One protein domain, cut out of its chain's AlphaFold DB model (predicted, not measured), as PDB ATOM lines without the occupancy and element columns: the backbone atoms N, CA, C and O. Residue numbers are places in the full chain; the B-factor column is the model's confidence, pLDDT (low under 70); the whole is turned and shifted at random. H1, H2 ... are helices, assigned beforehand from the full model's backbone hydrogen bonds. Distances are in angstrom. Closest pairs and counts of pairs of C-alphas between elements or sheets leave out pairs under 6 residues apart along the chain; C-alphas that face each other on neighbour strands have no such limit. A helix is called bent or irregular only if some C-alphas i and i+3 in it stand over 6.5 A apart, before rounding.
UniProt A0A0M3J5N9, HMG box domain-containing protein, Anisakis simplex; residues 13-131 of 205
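AT A GLANCE: This is residues 13 to 131 of the 205 residues of the protein "HMG box domain-containing protein" of Anisakis simplex (UniProt A0A0M3J5N9). The long helix H5 is the spine of an open frame, and H6 folds back beside its second half. H3 and H4 sit at H5's first end, H1 and H2 by the start of H6; residues 13 to 18 of H1 stick out. The 119 printed residues have six named helices, H1 to H6 in order, and no named strand: all helix, loose, radius of gyration of the C-alphas 19.0 A, spans 58 by 36 by 19 A.

IN THESE COORDINATES: H1, residues 13 to 24, begins at C-alpha 13 (34.246, -19.397, -5.218). H2 is residues 26 to 31, H3 42 to 51, H4 59 to 71. H5, residues 73 to 103, measures 44.5 A and is irregular: C-alphas 74 and 77 are 7.6 A apart. H6, residues 109 to 129, measures 30.3 A, ending at C-alpha 129 (-10.958, -6.679, -19.425).

HOW THE PARTS SIT: H2 touches H6, closest C-alphas Gly 26 and His 111, 4.0 A. H3 touches H5, closest C-alphas Ala 42 and Glu 83, 5.0 A. H5 and H6 form a helical hairpin, a shallow tilt of 27 degrees, opposite ways. H2 has 0 of 2 O i to N i+4 pairs within hydrogen-bond range, but 2 of 3 O i to N i+3.

THE WHOLE: The printed part has no cut. Residues 51 to 57 and 131 have pLDDT under 70.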
ATOM      1  N   ASN A  13      35.005 -18.193  -4.879       85.56
ATOM      2  CA  ASN A  13      34.246 -19.397  -5.218       85.56
ATOM      3  C   ASN A  13      32.831 -19.356  -4.628       85.56
ATOM      4  O   ASN A  13      31.860 -19.561  -5.343       85.56
ATOM      5  N   THR A  14      32.695 -18.969  -3.357       87.81
ATOM      6  CA  THR A  14      31.380 -18.807  -2.719       87.81
ATOM      7  C   THR A  14      30.546 -17.721  -3.402       87.81
ATOM      8  O   THR A  14      29.338 -17.875  -3.558       87.81
ATOM      9  N   ALA A  15      31.171 -16.622  -3.833       83.81
ATOM     10  CA  ALA A  15      30.479 -15.574  -4.577       83.81
ATOM     11  C   ALA A  15      29.986 -16.075  -5.946       83.81
ATOM     12  O   ALA A  15      28.850 -15.789  -6.325       83.81
ATOM     13  N   ILE A  16      30.803 -16.858  -6.659       88.06
ATOM     14  CA  ILE A  16      30.431 -17.492  -7.933       88.06
ATOM     15  C   ILE A  16      29.254 -18.452  -7.733       88.06
ATOM     16  O   ILE A  16      28.290 -18.397  -8.497       88.06
ATOM     17  N   ASP A  17      29.277 -19.270  -6.681       90.19
ATOM     18  CA  ASP A  17      28.195 -20.210  -6.378       90.19
ATOM     19  C   ASP A  17      26.875 -19.481  -6.095       90.19
ATOM     20  O   ASP A  17      25.843 -19.817  -6.675       90.19
ATOM     21  N   ILE A  18      26.903 -18.423  -5.277       88.69
ATOM     22  CA  ILE A  18      25.716 -17.604  -4.980       88.69
ATOM     23  C   ILE A  18      25.168 -16.949  -6.254       88.69
ATOM     24  O   ILE A  18      23.956 -16.964  -6.484       88.69
ATOM     25  N   LEU A  19      26.042 -16.387  -7.093       88.31
ATOM     26  CA  LEU A  19      25.636 -15.757  -8.349       88.31
ATOM     27  C   LEU A  19      25.061 -16.778  -9.328       88.31
ATOM     28  O   LEU A  19      24.027 -16.512  -9.932       88.31
ATOM     29  N   SER A  20      25.673 -17.954  -9.459       86.88
ATOM     30  CA  SER A  20      25.164 -19.012 -10.335       86.88
ATOM     31  C   SER A  20      23.800 -19.531  -9.869       86.88
ATOM     32  O   SER A  20      22.888 -19.675 -10.685       86.88
ATOM     33  N   ALA A  21      23.605 -19.714  -8.559       88.81
ATOM     34  CA  ALA A  21      22.323 -20.095  -7.977       88.81
ATOM     35  C   ALA A  21      21.250 -19.017  -8.208       88.81
ATOM     36  O   ALA A  21      20.112 -19.321  -8.577       88.81
ATOM     37  N   PHE A  22      21.617 -17.741  -8.059       88.69
ATOM     38  CA  PHE A  22      20.723 -16.626  -8.353       88.69
ATOM     39  C   PHE A  22      20.347 -16.567  -9.838       88.69
ATOM     40  O   PHE A  22      19.162 -16.515 -10.158       88.69
ATOM     41  N   LEU A  23      21.321 -16.635 -10.748       88.19
ATOM     42  CA  LEU A  23      21.094 -16.604 -12.200       88.19
ATOM     43  C   LEU A  23      20.310 -17.825 -12.699       88.19
ATOM     44  O   LEU A  23      19.576 -17.736 -13.682       88.19
ATOM     45  N   SER A  24      20.396 -18.946 -11.984       86.81
ATOM     46  CA  SER A  24      19.567 -20.128 -12.241       86.81
ATOM     47  C   SER A  24      18.102 -19.919 -11.838       86.81
ATOM     48  O   SER A  24      17.217 -20.621 -12.317       86.81
ATOM     49  N   THR A  25      17.804 -18.934 -10.989       89.31
ATOM     50  CA  THR A  25      16.431 -18.639 -10.566       89.31
ATOM     51  C   THR A  25      15.660 -17.934 -11.681       89.31
ATOM     52  O   THR A  25      16.132 -16.951 -12.247       89.31
ATOM     53  N   GLY A  26      14.415 -18.354 -11.933       87.00
ATOM     54  CA  GLY A  26      13.555 -17.801 -12.989       87.00
ATOM     55  C   GLY A  26      13.368 -16.274 -12.963       87.00
ATOM     56  O   GLY A  26      13.248 -15.647 -14.011       87.00
ATOM     57  N   SER A  27      13.374 -15.652 -11.779       88.25
ATOM     58  CA  SER A  27      13.205 -14.201 -11.614       88.25
ATOM     59  C   SER A  27      14.451 -13.378 -11.947       88.25
ATOM     60  O   SER A  27      14.330 -12.170 -12.135       88.25
ATOM     61  N   SER A  28      15.633 -13.995 -12.023       90.38
ATOM     62  CA  SER A  28      16.885 -13.284 -12.334       90.38
ATOM     63  C   SER A  28      16.862 -12.620 -13.710       90.38
ATOM     64  O   SER A  28      17.500 -11.591 -13.900       90.38
ATOM     65  N   ILE A  29      16.035 -13.130 -14.626       89.69
ATOM     66  CA  ILE A  29      15.804 -12.562 -15.956       89.69
ATOM     67  C   ILE A  29      15.326 -11.103 -15.918       89.69
ATOM     68  O   ILE A  29      15.540 -10.354 -16.858       89.69
ATOM     69  N   GLN A  30      14.714 -10.666 -14.812       89.12
ATOM     70  CA  GLN A  30      14.279  -9.278 -14.636       89.12
ATOM     71  C   GLN A  30      15.448  -8.298 -14.467       89.12
ATOM     72  O   GLN A  30      15.230  -7.088 -14.522       89.12
ATOM     73  N   MET A  31      16.658  -8.809 -14.231       87.81
ATOM     74  CA  MET A  31      17.883  -8.014 -14.168       87.81
ATOM     75  C   MET A  31      18.450  -7.709 -15.556       87.81
ATOM     76  O   MET A  31      19.277  -6.807 -15.670       87.81
ATOM     77  N   ASP A  32      18.018  -8.428 -16.599       86.88
ATOM     78  CA  ASP A  32      18.408  -8.122 -17.973       86.88
ATOM     79  C   ASP A  32      17.820  -6.754 -18.382       86.88
ATOM     80  O   ASP A  32      16.599  -6.564 -18.316       86.88
ATOM     81  N   PRO A  33      18.651  -5.785 -18.811       88.00
ATOM     82  CA  PRO A  33      18.185  -4.488 -19.296       88.00
ATOM     83  C   PRO A  33      17.196  -4.568 -20.465       88.00
ATOM     84  O   PRO A  33      16.369  -3.665 -20.619       88.00
ATOM     85  N   GLU A  34      17.274  -5.620 -21.282       88.69
ATOM     86  CA  GLU A  34      16.361  -5.858 -22.400       88.69
ATOM     87  C   GLU A  34      15.037  -6.502 -21.969       88.69
ATOM     88  O   GLU A  34      14.099  -6.567 -22.770       88.69
ATOM     89  N   PHE A  35      14.931  -6.973 -20.720       90.25
ATOM     90  CA  PHE A  35      13.718  -7.622 -20.245       90.25
ATOM     91  C   PHE A  35      12.545  -6.627 -20.216       90.25
ATOM     92  O   PHE A  35      12.646  -5.550 -19.609       90.25
ATOM     93  N   PRO A  36      11.395  -6.969 -20.831       91.06
ATOM     94  CA  PRO A  36      10.241  -6.086 -20.873       91.06
ATOM     95  C   PRO A  36       9.779  -5.680 -19.470       91.06
ATOM     96  O   PRO A  36       9.592  -6.512 -18.578       91.06
ATOM     97  N   LYS A  37       9.540  -4.383 -19.264       89.69
ATOM     98  CA  LYS A  37       9.047  -3.867 -17.982       89.69
ATOM     99  C   LYS A  37       7.531  -3.952 -17.921       89.69
ATOM    100  O   LYS A  37       6.831  -3.639 -18.881       89.69
ATOM    101  N   LYS A  38       7.019  -4.313 -16.744       88.38
ATOM    102  CA  LYS A  38       5.579  -4.371 -16.495       88.38
ATOM    103  C   LYS A  38       4.934  -2.992 -16.735       88.38
ATOM    104  O   LYS A  38       5.447  -1.995 -16.214       88.38
ATOM    105  N   PRO A  39       3.800  -2.920 -17.454       88.62
ATOM    106  CA  PRO A  39       3.124  -1.656 -17.707       88.62
ATOM    107  C   PRO A  39       2.536  -1.053 -16.427       88.62
ATOM    108  O   PRO A  39       2.223  -1.753 -15.456       88.62
ATOM    109  N   ARG A  40       2.398   0.277 -16.425       87.25
ATOM    110  CA  ARG A  40       1.852   1.030 -15.289       87.25
ATOM    111  C   ARG A  40       0.344   0.814 -15.207       87.25
ATOM    112  O   ARG A  40      -0.310   0.688 -16.231       87.25
ATOM    113  N   ASN A  41      -0.206   0.793 -13.996       88.62
ATOM    114  CA  ASN A  41      -1.644   0.607 -13.784       88.62
ATOM    115  C   ASN A  41      -2.469   1.753 -14.408       88.62
ATOM    116  O   ASN A  41      -1.986   2.884 -14.479       88.62
ATOM    117  N   ALA A  42      -3.731   1.488 -14.761       86.00
ATOM    118  CA  ALA A  42      -4.675   2.465 -15.308       86.00
ATOM    119  C   ALA A  42      -4.785   3.735 -14.444       86.00
ATOM    120  O   ALA A  42      -4.727   4.841 -14.969       86.00
ATOM    121  N   PHE A  43      -4.818   3.597 -13.114       85.69
ATOM    122  CA  PHE A  43      -4.816   4.752 -12.209       85.69
ATOM    123  C   PHE A  43      -3.525   5.581 -12.302       85.69
ATOM    124  O   PHE A  43      -3.562   6.802 -12.260       85.69
ATOM    125  N   THR A  44      -2.364   4.945 -12.473       86.69
ATOM    126  CA  THR A  44      -1.091   5.660 -12.655       86.69
ATOM    127  C   THR A  44      -1.043   6.396 -13.995       86.69
ATOM    128  O   THR A  44      -0.454   7.471 -14.081       86.69
ATOM    129  N   ILE A  45      -1.663   5.831 -15.034       86.62
ATOM    130  CA  ILE A  45      -1.838   6.492 -16.333       86.62
ATOM    131  C   ILE A  45      -2.765   7.705 -16.178       86.62
ATOM    132  O   ILE A  45      -2.408   8.799 -16.603       86.62
ATOM    133  N   PHE A  46      -3.887   7.540 -15.480       86.12
ATOM    134  CA  PHE A  46      -4.822   8.619 -15.169       86.12
ATOM    135  C   PHE A  46      -4.167   9.748 -14.365       86.12
ATOM    136  O   PHE A  46      -4.284  10.914 -14.723       86.12
ATOM    137  N   LEU A  47      -3.394   9.413 -13.329       86.12
ATOM    138  CA  LEU A  47      -2.630  10.397 -12.562       86.12
ATOM    139  C   LEU A  47      -1.692  11.208 -13.461       86.12
ATOM    140  O   LEU A  47      -1.621  12.426 -13.335       86.12
ATOM    141  N   LYS A  48      -0.984  10.545 -14.381       83.69
ATOM    142  CA  LYS A  48      -0.087  11.231 -15.313       83.69
ATOM    143  C   LYS A  48      -0.848  12.171 -16.252       83.69
ATOM    144  O   LYS A  48      -0.353  13.257 -16.512       83.69
ATOM    145  N   ASN A  49      -2.001  11.744 -16.757       81.25
ATOM    146  CA  ASN A  49      -2.741  12.468 -17.792       81.25
ATOM    147  C   ASN A  49      -3.624  13.599 -17.240       81.25
ATOM    148  O   ASN A  49      -3.923  14.526 -17.979       81.25
ATOM    149  N   THR A  50      -4.062  13.501 -15.981       75.81
ATOM    150  CA  THR A  50      -5.093  14.393 -15.416       75.81
ATOM    151  C   THR A  50      -4.612  15.155 -14.178       75.81
ATOM    152  O   THR A  50      -5.086  16.249 -13.898       75.81
ATOM    153  N   CYS A  51      -3.685  14.582 -13.403       68.38
ATOM    154  CA  CYS A  51      -3.362  15.058 -12.051       68.38
ATOM    155  C   CYS A  51      -2.008  15.771 -11.939       68.38
ATOM    156  O   CYS A  51      -1.828  16.682 -11.134       68.38
ATOM    157  N   MET A  52      -1.028  15.310 -12.717       65.56
ATOM    158  CA  MET A  52       0.388  15.646 -12.539       65.56
ATOM    159  C   MET A  52       0.862  16.830 -13.396       65.56
ATOM    160  O   MET A  52       2.060  17.102 -13.441       65.56
ATOM    161  N   ASP A  53      -0.055  17.571 -14.021       58.72
ATOM    162  CA  ASP A  53       0.271  18.783 -14.791       58.72
ATOM    163  C   ASP A  53       0.576  20.007 -13.906       58.72
ATOM    164  O   ASP A  53       1.096  21.019 -14.380       58.72
ATOM    165  N   SER A  54       0.324  19.925 -12.596       54.34
ATOM    166  CA  SER A  54       0.577  21.024 -11.660       54.34
ATOM    167  C   SER A  54       1.996  20.963 -11.082       54.34
ATOM    168  O   SER A  54       2.262  20.389 -10.025       54.34
ATOM    169  N   LYS A  55       2.948  21.603 -11.772       57.81
ATOM    170  CA  LYS A  55       4.259  21.919 -11.183       57.81
ATOM    171  C   LYS A  55       4.036  22.757  -9.914       57.81
ATOM    172  O   LYS A  55       3.640  23.912 -10.010       57.81
ATOM    173  N   GLY A  56       4.279  22.169  -8.741       60.56
ATOM    174  CA  GLY A  56       4.224  22.862  -7.446       60.56
ATOM    175  C   GLY A  56       3.081  22.465  -6.504       60.56
ATOM    176  O   GLY A  56       2.997  23.028  -5.417       60.56
ATOM    177  N   MET A  57       2.222  21.503  -6.862       63.12
ATOM    178  CA  MET A  57       1.198  20.998  -5.939       63.12
ATOM    179  C   MET A  57       1.784  19.977  -4.949       63.12
ATOM    180  O   MET A  57       2.607  19.140  -5.323       63.12
ATOM    181  N   ASP A  58       1.345  20.024  -3.683       76.12
ATOM    182  CA  ASP A  58       1.672  18.988  -2.694       76.12
ATOM    183  C   ASP A  58       1.197  17.621  -3.211       76.12
ATOM    184  O   ASP A  58       0.004  17.397  -3.441       76.12
ATOM    185  N   ILE A  59       2.149  16.700  -3.375       74.69
ATOM    186  CA  ILE A  59       1.949  15.349  -3.906       74.69
ATOM    187  C   ILE A  59       0.839  14.619  -3.137       74.69
ATOM    188  O   ILE A  59       0.052  13.888  -3.742       74.69
ATOM    189  N   LYS A  60       0.729  14.823  -1.816       78.12
ATOM    190  CA  LYS A  60      -0.331  14.189  -1.015       78.12
ATOM    191  C   LYS A  60      -1.715  14.714  -1.379       78.12
ATOM    192  O   LYS A  60      -2.650  13.926  -1.517       78.12
ATOM    193  N   MET A  61      -1.850  16.026  -1.546       76.06
ATOM    194  CA  MET A  61      -3.127  16.650  -1.882       76.06
ATOM    195  C   MET A  61      -3.553  16.303  -3.314       76.06
ATOM    196  O   MET A  61      -4.712  15.948  -3.531       76.06
ATOM    197  N   ALA A  62      -2.604  16.274  -4.256       74.25
ATOM    198  CA  ALA A  62      -2.831  15.812  -5.623       74.25
ATOM    199  C   ALA A  62      -3.311  14.349  -5.659       74.25
ATOM    200  O   ALA A  62      -4.329  14.039  -6.274       74.25
ATOM    201  N   MET A  63      -2.654  13.445  -4.924       80.50
ATOM    202  CA  MET A  63      -3.052  12.031  -4.871       80.50
ATOM    203  C   MET A  63      -4.459  11.827  -4.298       80.50
ATOM    204  O   MET A  63      -5.224  11.017  -4.831       80.50
ATOM    205  N   THR A  64      -4.827  12.561  -3.244       83.62
ATOM    206  CA  THR A  64      -6.179  12.505  -2.662       83.62
ATOM    207  C   THR A  64      -7.225  13.037  -3.638       83.62
ATOM    208  O   THR A  64      -8.236  12.374  -3.878       83.62
ATOM    209  N   ASN A  65      -6.961  14.191  -4.256       83.12
ATOM    210  CA  ASN A  65      -7.864  14.802  -5.226       83.12
ATOM    211  C   ASN A  65      -8.103  13.870  -6.422       83.12
ATOM    212  O   ASN A  65      -9.239  13.581  -6.784       83.12
ATOM    213  N   CYS A  66      -7.044  13.290  -6.972       83.06
ATOM    214  CA  CYS A  66      -7.144  12.442  -8.152       83.06
ATOM    215  C   CYS A  66      -7.704  11.050  -7.846       83.06
ATOM    216  O   CYS A  66      -8.348  10.441  -8.697       83.06
ATOM    217  N   SER A  67      -7.567  10.574  -6.605       84.88
ATOM    218  CA  SER A  67      -8.316   9.405  -6.124       84.88
ATOM    219  C   SER A  67      -9.822   9.677  -6.057       84.88
ATOM    220  O   SER A  67     -10.618   8.775  -6.317       84.88
ATOM    221  N   SER A  68     -10.215  10.908  -5.715       85.75
ATOM    222  CA  SER A  68     -11.614  11.346  -5.737       85.75
ATOM    223  C   SER A  68     -12.129  11.472  -7.173       85.75
ATOM    224  O   SER A  68     -13.180  10.929  -7.503       85.75
ATOM    225  N   GLN A  69     -11.336  12.080  -8.061       84.38
ATOM    226  CA  GLN A  69     -11.658  12.206  -9.485       84.38
ATOM    227  C   GLN A  69     -11.817  10.843 -10.167       84.38
ATOM    228  O   GLN A  69     -12.780  10.650 -10.893       84.38
ATOM    229  N   TRP A  70     -10.964   9.857  -9.866       82.69
ATOM    230  CA  TRP A  70     -11.093   8.492 -10.404       82.69
ATOM    231  C   TRP A  70     -12.441   7.820 -10.074       82.69
ATOM    232  O   TRP A  70     -12.931   6.972 -10.823       82.69
ATOM    233  N   LYS A  71     -13.041   8.181  -8.933       85.44
ATOM    234  CA  LYS A  71     -14.345   7.673  -8.484       85.44
ATOM    235  C   LYS A  71     -15.519   8.535  -8.953       85.44
ATOM    236  O   LYS A  71     -16.660   8.121  -8.777       85.44
ATOM    237  N   SER A  72     -15.247   9.716  -9.496       85.44
ATOM    238  CA  SER A  72     -16.262  10.654  -9.959       85.44
ATOM    239  C   SER A  72     -16.745  10.282 -11.355       85.44
ATOM    240  O   SER A  72     -15.948   9.956 -12.234       85.44
ATOM    241  N   GLU A  73     -18.051  10.401 -11.580       82.62
ATOM    242  CA  GLU A  73     -18.664  10.168 -12.891       82.62
ATOM    243  C   GLU A  73     -18.213  11.210 -13.928       82.62
ATOM    244  O   GLU A  73     -18.131  10.920 -15.117       82.62
ATOM    245  N   LEU A  74     -17.828  12.409 -13.474       80.94
ATOM    246  CA  LEU A  74     -17.364  13.496 -14.344       80.94
ATOM    247  C   LEU A  74     -16.073  13.156 -15.099       80.94
ATOM    248  O   LEU A  74     -15.840  13.700 -16.169       80.94
ATOM    249  N   PHE A  75     -15.249  12.265 -14.542       83.06
ATOM    250  CA  PHE A  75     -13.990  11.812 -15.143       83.06
ATOM    251  C   PHE A  75     -14.092  10.368 -15.651       83.06
ATOM    252  O   PHE A  75     -13.076   9.696 -15.845       83.06
ATOM    253  N   SER A  76     -15.317   9.860 -15.841       81.19
ATOM    254  CA  SER A  76     -15.562   8.499 -16.327       81.19
ATOM    255  C   SER A  76     -14.938   8.284 -17.712       81.19
ATOM    256  O   SER A  76     -14.290   7.267 -17.946       81.19
ATOM    257  N   THR A  77     -14.996   9.286 -18.595       84.56
ATOM    258  CA  THR A  77     -14.380   9.233 -19.933       84.56
ATOM    259  C   THR A  77     -12.849   9.165 -19.875       84.56
ATOM    260  O   THR A  77     -12.225   8.354 -20.562       84.56
ATOM    261  N   GLU A  78     -12.206   9.970 -19.029       83.31
ATOM    262  CA  GLU A  78     -10.754   9.953 -18.815       83.31
ATOM    263  C   GLU A  78     -10.296   8.656 -18.137       83.31
ATOM    264  O   GLU A  78      -9.214   8.136 -18.445       83.31
ATOM    265  N   ARG A  79     -11.125   8.108 -17.238       83.12
ATOM    266  CA  ARG A  79     -10.924   6.793 -16.624       83.12
ATOM    267  C   ARG A  79     -10.946   5.701 -17.685       83.12
ATOM    268  O   ARG A  79      -9.962   4.976 -17.805       83.12
ATOM    269  N   GLU A  80     -12.001   5.627 -18.492       84.69
ATOM    270  CA  GLU A  80     -12.127   4.654 -19.585       84.69
ATOM    271  C   GLU A  80     -10.969   4.769 -20.581       84.69
ATOM    272  O   GLU A  80     -10.381   3.764 -20.988       84.69
ATOM    273  N   ARG A  81     -10.557   5.995 -20.925       86.19
ATOM    274  CA  ARG A  81      -9.384   6.238 -21.775       86.19
ATOM    275  C   ARG A  81      -8.108   5.663 -21.161       86.19
ATOM    276  O   ARG A  81      -7.313   5.042 -21.866       86.19
ATOM    277  N   SER A  82      -7.917   5.852 -19.859       86.62
ATOM    278  CA  SER A  82      -6.753   5.344 -19.123       86.62
ATOM    279  C   SER A  82      -6.783   3.817 -18.981       86.62
ATOM    280  O   SER A  82      -5.742   3.168 -19.086       86.62
ATOM    281  N   GLU A  83      -7.963   3.225 -18.798       86.75
ATOM    282  CA  GLU A  83      -8.169   1.773 -18.780       86.75
ATOM    283  C   GLU A  83      -7.900   1.143 -20.151       86.75
ATOM    284  O   GLU A  83      -7.194   0.135 -20.235       86.75
ATOM    285  N   LYS A  84      -8.362   1.773 -21.235       88.38
ATOM    286  CA  LYS A  84      -8.065   1.346 -22.607       88.38
ATOM    287  C   LYS A  84      -6.566   1.412 -22.906       88.38
ATOM    288  O   LYS A  84      -6.006   0.451 -23.431       88.38
ATOM    289  N   GLN A  85      -5.898   2.501 -22.517       89.00
ATOM    290  CA  GLN A  85      -4.441   2.625 -22.649       89.00
ATOM    291  C   GLN A  85      -3.701   1.551 -21.847       89.00
ATOM    292  O   GLN A  85      -2.745   0.958 -22.342       89.00
ATOM    293  N   TYR A  86      -4.144   1.264 -20.622       89.75
ATOM    294  CA  TYR A  86      -3.575   0.185 -19.818       89.75
ATOM    295  C   TYR A  86      -3.733  -1.178 -20.502       89.75
ATOM    296  O   TYR A  86      -2.788  -1.967 -20.532       89.75
ATOM    297  N   LEU A  87      -4.901  -1.447 -21.089       89.00
ATOM    298  CA  LEU A  87      -5.165  -2.684 -21.818       89.00
ATOM    299  C   LEU A  87      -4.252  -2.836 -23.043       89.00
ATOM    300  O   LEU A  87      -3.665  -3.901 -23.239       89.00
ATOM    301  N   GLU A  88      -4.085  -1.780 -23.841       91.00
ATOM    302  CA  GLU A  88      -3.147  -1.765 -24.972       91.00
ATOM    303  C   GLU A  88      -1.705  -2.008 -24.516       91.00
ATOM    304  O   GLU A  88      -1.020  -2.862 -25.080       91.00
ATOM    305  N   GLN A  89      -1.260  -1.347 -23.444       91.81
ATOM    306  CA  GLN A  89       0.075  -1.569 -22.882       91.81
ATOM    307  C   GLN A  89       0.273  -3.006 -22.382       91.81
ATOM    308  O   GLN A  89       1.367  -3.552 -22.501       91.81
ATOM    309  N   GLN A  90      -0.770  -3.650 -21.852       90.62
ATOM    310  CA  GLN A  90      -0.716  -5.057 -21.442       90.62
ATOM    311  C   GLN A  90      -0.617  -6.016 -22.634       90.62
ATOM    312  O   GLN A  90       0.114  -7.007 -22.564       90.62
ATOM    313  N   LYS A  91      -1.313  -5.729 -23.741       91.38
ATOM    314  CA  LYS A  91      -1.176  -6.495 -24.991       91.38
ATOM    315  C   LYS A  91       0.213  -6.331 -25.597       91.38
ATOM    316  O   LYS A  91       0.825  -7.315 -26.006       91.38
ATOM    317  N   GLU A  92       0.730  -5.109 -25.600       93.44
ATOM    318  CA  GLU A  92       2.082  -4.833 -26.071       93.44
ATOM    319  C   GLU A  92       3.128  -5.529 -25.193       93.44
ATOM    320  O   GLU A  92       4.038  -6.170 -25.710       93.44
ATOM    321  N   TYR A  93       2.949  -5.522 -23.872       93.75
ATOM    322  CA  TYR A  93       3.804  -6.265 -22.948       93.75
ATOM    323  C   TYR A  93       3.800  -7.777 -23.237       93.75
ATOM    324  O   TYR A  93       4.852  -8.409 -23.215       93.75
ATOM    325  N   LEU A  94       2.650  -8.372 -23.586       92.44
ATOM    326  CA  LEU A  94       2.593  -9.771 -24.037       92.44
ATOM    327  C   LEU A  94       3.392 -10.008 -25.322       92.44
ATOM    328  O   LEU A  94       4.078 -11.025 -25.435       92.44
ATOM    329  N   ARG A  95       3.307  -9.087 -26.286       93.12
ATOM    330  CA  ARG A  95       4.085  -9.157 -27.529       93.12
ATOM    331  C   ARG A  95       5.583  -9.075 -27.239       93.12
ATOM    332  O   ARG A  95       6.342  -9.886 -27.756       93.12
ATOM    333  N   GLN A  96       5.988  -8.161 -26.362       93.69
ATOM    334  CA  GLN A  96       7.379  -7.990 -25.945       93.69
ATOM    335  C   GLN A  96       7.920  -9.214 -25.198       93.69
ATOM    336  O   GLN A  96       9.044  -9.625 -25.460       93.69
ATOM    337  N   LEU A  97       7.127  -9.840 -24.320       92.75
ATOM    338  CA  LEU A  97       7.525 -11.081 -23.641       92.75
ATOM    339  C   LEU A  97       7.739 -12.241 -24.627       92.75
ATOM    340  O   LEU A  97       8.682 -13.013 -24.457       92.75
ATOM    341  N   ASN A  98       6.900 -12.352 -25.663       91.44
ATOM    342  CA  ASN A  98       7.106 -13.331 -26.736       91.44
ATOM    343  C   ASN A  98       8.378 -13.036 -27.537       91.44
ATOM    344  O   ASN A  98       9.213 -13.919 -27.689       91.44
ATOM    345  N   ALA A  99       8.553 -11.790 -27.985       92.75
ATOM    346  CA  ALA A  99       9.730 -11.387 -28.750       92.75
ATOM    347  C   ALA A  99      11.030 -11.596 -27.957       92.75
ATOM    348  O   ALA A  99      12.032 -12.045 -28.503       92.75
ATOM    349  N   TYR A 100      11.007 -11.326 -26.649       92.00
ATOM    350  CA  TYR A 100      12.142 -11.576 -25.767       92.00
ATOM    351  C   TYR A 100      12.482 -13.074 -25.699       92.00
ATOM    352  O   TYR A 100      13.645 -13.447 -25.818       92.00
ATOM    353  N   LYS A 101      11.473 -13.947 -25.579       89.69
ATOM    354  CA  LYS A 101      11.662 -15.406 -25.588       89.69
ATOM    355  C   LYS A 101      12.255 -15.915 -26.908       89.69
ATOM    356  O   LYS A 101      13.052 -16.843 -26.889       89.69
ATOM    357  N   GLU A 102      11.869 -15.325 -28.036       89.50
ATOM    358  CA  GLU A 102      12.409 -15.675 -29.357       89.50
ATOM    359  C   GLU A 102      13.843 -15.163 -29.553       89.50
ATOM    360  O   GLU A 102      14.680 -15.865 -30.116       89.50
ATOM    361  N   LYS A 103      14.143 -13.957 -29.056       91.25
ATOM    362  CA  LYS A 103      15.471 -13.336 -29.146       91.25
ATOM    363  C   LYS A 103      16.511 -14.031 -28.262       91.25
ATOM    364  O   LYS A 103      17.692 -14.024 -28.600       91.25
ATOM    365  N   HIS A 104      16.081 -14.639 -27.155       86.38
ATOM    366  CA  HIS A 104      16.952 -15.295 -26.178       86.38
ATOM    367  C   HIS A 104      16.718 -16.817 -26.152       86.38
ATOM    368  O   HIS A 104      16.028 -17.325 -25.269       86.38
ATOM    369  N   PRO A 105      17.304 -17.591 -27.088       80.62
ATOM    370  CA  PRO A 105      17.144 -19.049 -27.117       80.62
ATOM    371  C   PRO A 105      17.875 -19.774 -25.971       80.62
ATOM    372  O   PRO A 105      17.556 -20.921 -25.678       80.62
ATOM    373  N   ASN A 106      18.821 -19.108 -25.296       84.25
ATOM    374  CA  ASN A 106      19.645 -19.683 -24.220       84.25
ATOM    375  C   ASN A 106      19.000 -19.592 -22.825       84.25
ATOM    376  O   ASN A 106      19.684 -19.744 -21.813       84.25
ATOM    377  N   LEU A 107      17.702 -19.301 -22.749       86.25
ATOM    378  CA  LEU A 107      16.989 -19.215 -21.477       86.25
ATOM    379  C   LEU A 107      16.885 -20.591 -20.822       86.25
ATOM    380  O   LEU A 107      16.526 -21.577 -21.468       86.25
ATOM    381  N   ASN A 108      17.162 -20.649 -19.518       86.94
ATOM    382  CA  ASN A 108      16.999 -21.885 -18.765       86.94
ATOM    383  C   ASN A 108      15.506 -22.225 -18.588       86.94
ATOM    384  O   ASN A 108      14.601 -21.431 -18.878       86.94
ATOM    385  N   LYS A 109      15.227 -23.443 -18.120       90.19
ATOM    386  CA  LYS A 109      13.853 -23.923 -17.949       90.19
ATOM    387  C   LYS A 109      13.070 -23.035 -16.977       90.19
ATOM    388  O   LYS A 109      11.912 -22.710 -17.231       90.19
ATOM    389  N   GLU A 110      13.712 -22.602 -15.903       90.69
ATOM    390  CA  GLU A 110      13.150 -21.784 -14.834       90.69
ATOM    391  C   GLU A 110      12.764 -20.377 -15.335       90.69
ATOM    392  O   GLU A 110      11.713 -19.843 -14.968       90.69
ATOM    393  N   HIS A 111      13.570 -19.786 -16.219       89.88
ATOM    394  CA  HIS A 111      13.328 -18.517 -16.907       89.88
ATOM    395  C   HIS A 111      12.130 -18.646 -17.844       89.88
ATOM    396  O   HIS A 111      11.225 -17.810 -17.811       89.88
ATOM    397  N   LEU A 112      12.074 -19.717 -18.642       90.38
ATOM    398  CA  LEU A 112      10.947 -19.981 -19.538       90.38
ATOM    399  C   LEU A 112       9.643 -20.177 -18.759       90.38
ATOM    400  O   LEU A 112       8.612 -19.612 -19.131       90.38
ATOM    401  N   GLU A 113       9.666 -20.937 -17.664       92.62
ATOM    402  CA  GLU A 113       8.514 -21.106 -16.774       92.62
ATOM    403  C   GLU A 113       8.064 -19.774 -16.162       92.62
ATOM    404  O   GLU A 113       6.862 -19.482 -16.128       92.62
ATOM    405  N   PHE A 114       9.007 -18.931 -15.738       92.56
ATOM    406  CA  PHE A 114       8.717 -17.603 -15.207       92.56
ATOM    407  C   PHE A 114       8.056 -16.693 -16.253       92.56
ATOM    408  O   PHE A 114       7.003 -16.106 -15.976       92.56
ATOM    409  N   ILE A 115       8.601 -16.627 -17.472       91.56
ATOM    410  CA  ILE A 115       8.024 -15.854 -18.583       91.56
ATOM    411  C   ILE A 115       6.631 -16.380 -18.935       91.56
ATOM    412  O   ILE A 115       5.678 -15.603 -19.000       91.56
ATOM    413  N   ASN A 116       6.472 -17.697 -19.087       91.75
ATOM    414  CA  ASN A 116       5.178 -18.311 -19.390       91.75
ATOM    415  C   ASN A 116       4.138 -17.996 -18.297       91.75
ATOM    416  O   ASN A 116       2.978 -17.706 -18.603       91.75
ATOM    417  N   LYS A 117       4.541 -17.994 -17.018       92.69
ATOM    418  CA  LYS A 117       3.680 -17.605 -15.890       92.69
ATOM    419  C   LYS A 117       3.279 -16.131 -15.963       92.69
ATOM    420  O   LYS A 117       2.108 -15.812 -15.731       92.69
ATOM    421  N   LEU A 118       4.212 -15.237 -16.293       91.62
ATOM    422  CA  LEU A 118       3.919 -13.818 -16.506       91.62
ATOM    423  C   LEU A 118       2.932 -13.624 -17.656       91.62
ATOM    424  O   LEU A 118       1.910 -12.966 -17.474       91.62
ATOM    425  N   MET A 119       3.183 -14.261 -18.798       92.88
ATOM    426  CA  MET A 119       2.300 -14.203 -19.958       92.88
ATOM    427  C   MET A 119       0.898 -14.727 -19.645       92.88
ATOM    428  O   MET A 119      -0.091 -14.089 -20.001       92.88
ATOM    429  N   LEU A 120       0.782 -15.857 -18.939       92.50
ATOM    430  CA  LEU A 120      -0.511 -16.417 -18.545       92.50
ATOM    431  C   LEU A 120      -1.297 -15.445 -17.658       92.50
ATOM    432  O   LEU A 120      -2.495 -15.250 -17.860       92.50
ATOM    433  N   ASN A 121      -0.631 -14.832 -16.679       90.19
ATOM    434  CA  ASN A 121      -1.262 -13.866 -15.786       90.19
ATOM    435  C   ASN A 121      -1.707 -12.613 -16.541       90.19
ATOM    436  O   ASN A 121      -2.844 -12.179 -16.365       90.19
ATOM    437  N   THR A 122      -0.858 -12.063 -17.409       89.62
ATOM    438  CA  THR A 122      -1.214 -10.896 -18.221       89.62
ATOM    439  C   THR A 122      -2.366 -11.218 -19.173       89.62
ATOM    440  O   THR A 122      -3.334 -10.463 -19.224       89.62
ATOM    441  N   ARG A 123      -2.348 -12.378 -19.842       90.50
ATOM    442  CA  ARG A 123      -3.431 -12.813 -20.738       90.50
ATOM    443  C   ARG A 123      -4.770 -12.934 -20.017       90.50
ATOM    444  O   ARG A 123      -5.773 -12.495 -20.562       90.50
ATOM    445  N   LYS A 124      -4.790 -13.480 -18.795       88.94
ATOM    446  CA  LYS A 124      -6.010 -13.564 -17.969       88.94
ATOM    447  C   LYS A 124      -6.594 -12.189 -17.651       88.94
ATOM    448  O   LYS A 124      -7.810 -12.029 -17.632       88.94
ATOM    449  N   TRP A 125      -5.741 -11.203 -17.379       83.12
ATOM    450  CA  TRP A 125      -6.191  -9.835 -17.124       83.12
ATOM    451  C   TRP A 125      -6.733  -9.167 -18.383       83.12
ATOM    452  O   TRP A 125      -7.798  -8.561 -18.321       83.12
ATOM    453  N   VAL A 126      -6.041  -9.326 -19.513       86.31
ATOM    454  CA  VAL A 126      -6.483  -8.814 -20.818       86.31
ATOM    455  C   VAL A 126      -7.833  -9.425 -21.201       86.31
ATOM    456  O   VAL A 126      -8.774  -8.691 -21.472       86.31
ATOM    457  N   SER A 127      -7.975 -10.750 -21.111       84.56
ATOM    458  CA  SER A 127      -9.217 -11.449 -21.465       84.56
ATOM    459  C   SER A 127     -10.393 -11.051 -20.566       84.56
ATOM    460  O   SER A 127     -11.512 -10.871 -21.038       84.56
ATOM    461  N   LYS A 128     -10.137 -10.856 -19.264       83.81
ATOM    462  CA  LYS A 128     -11.141 -10.355 -18.316       83.81
ATOM    463  C   LYS A 128     -11.590  -8.931 -18.661       83.81
ATOM    464  O   LYS A 128     -12.772  -8.633 -18.546       83.81
ATOM    465  N   ALA A 129     -10.660  -8.063 -19.056       78.50
ATOM    466  CA  ALA A 129     -10.958  -6.679 -19.425       78.50
ATOM    467  C   ALA A 129     -11.707  -6.571 -20.765       78.50
ATOM    468  O   ALA A 129     -12.547  -5.697 -20.922       78.50
ATOM    469  N   GLU A 130     -11.448  -7.478 -21.709       78.06
ATOM    470  CA  GLU A 130     -12.129  -7.529 -23.013       78.06
ATOM    471  C   GLU A 130     -13.487  -8.248 -22.981       78.06
ATOM    472  O   GLU A 130     -14.129  -8.394 -24.018       78.06
ATOM    473  N   GLY A 131     -13.921  -8.756 -21.822       64.12
ATOM    474  CA  GLY A 131     -15.163  -9.527 -21.708       64.12
ATOM    475  C   GLY A 131     -15.129 -10.882 -22.431       64.12
ATOM    476  O   GLY A 131     -16.147 -11.569 -22.511       64.12
TER     477      GLY A 131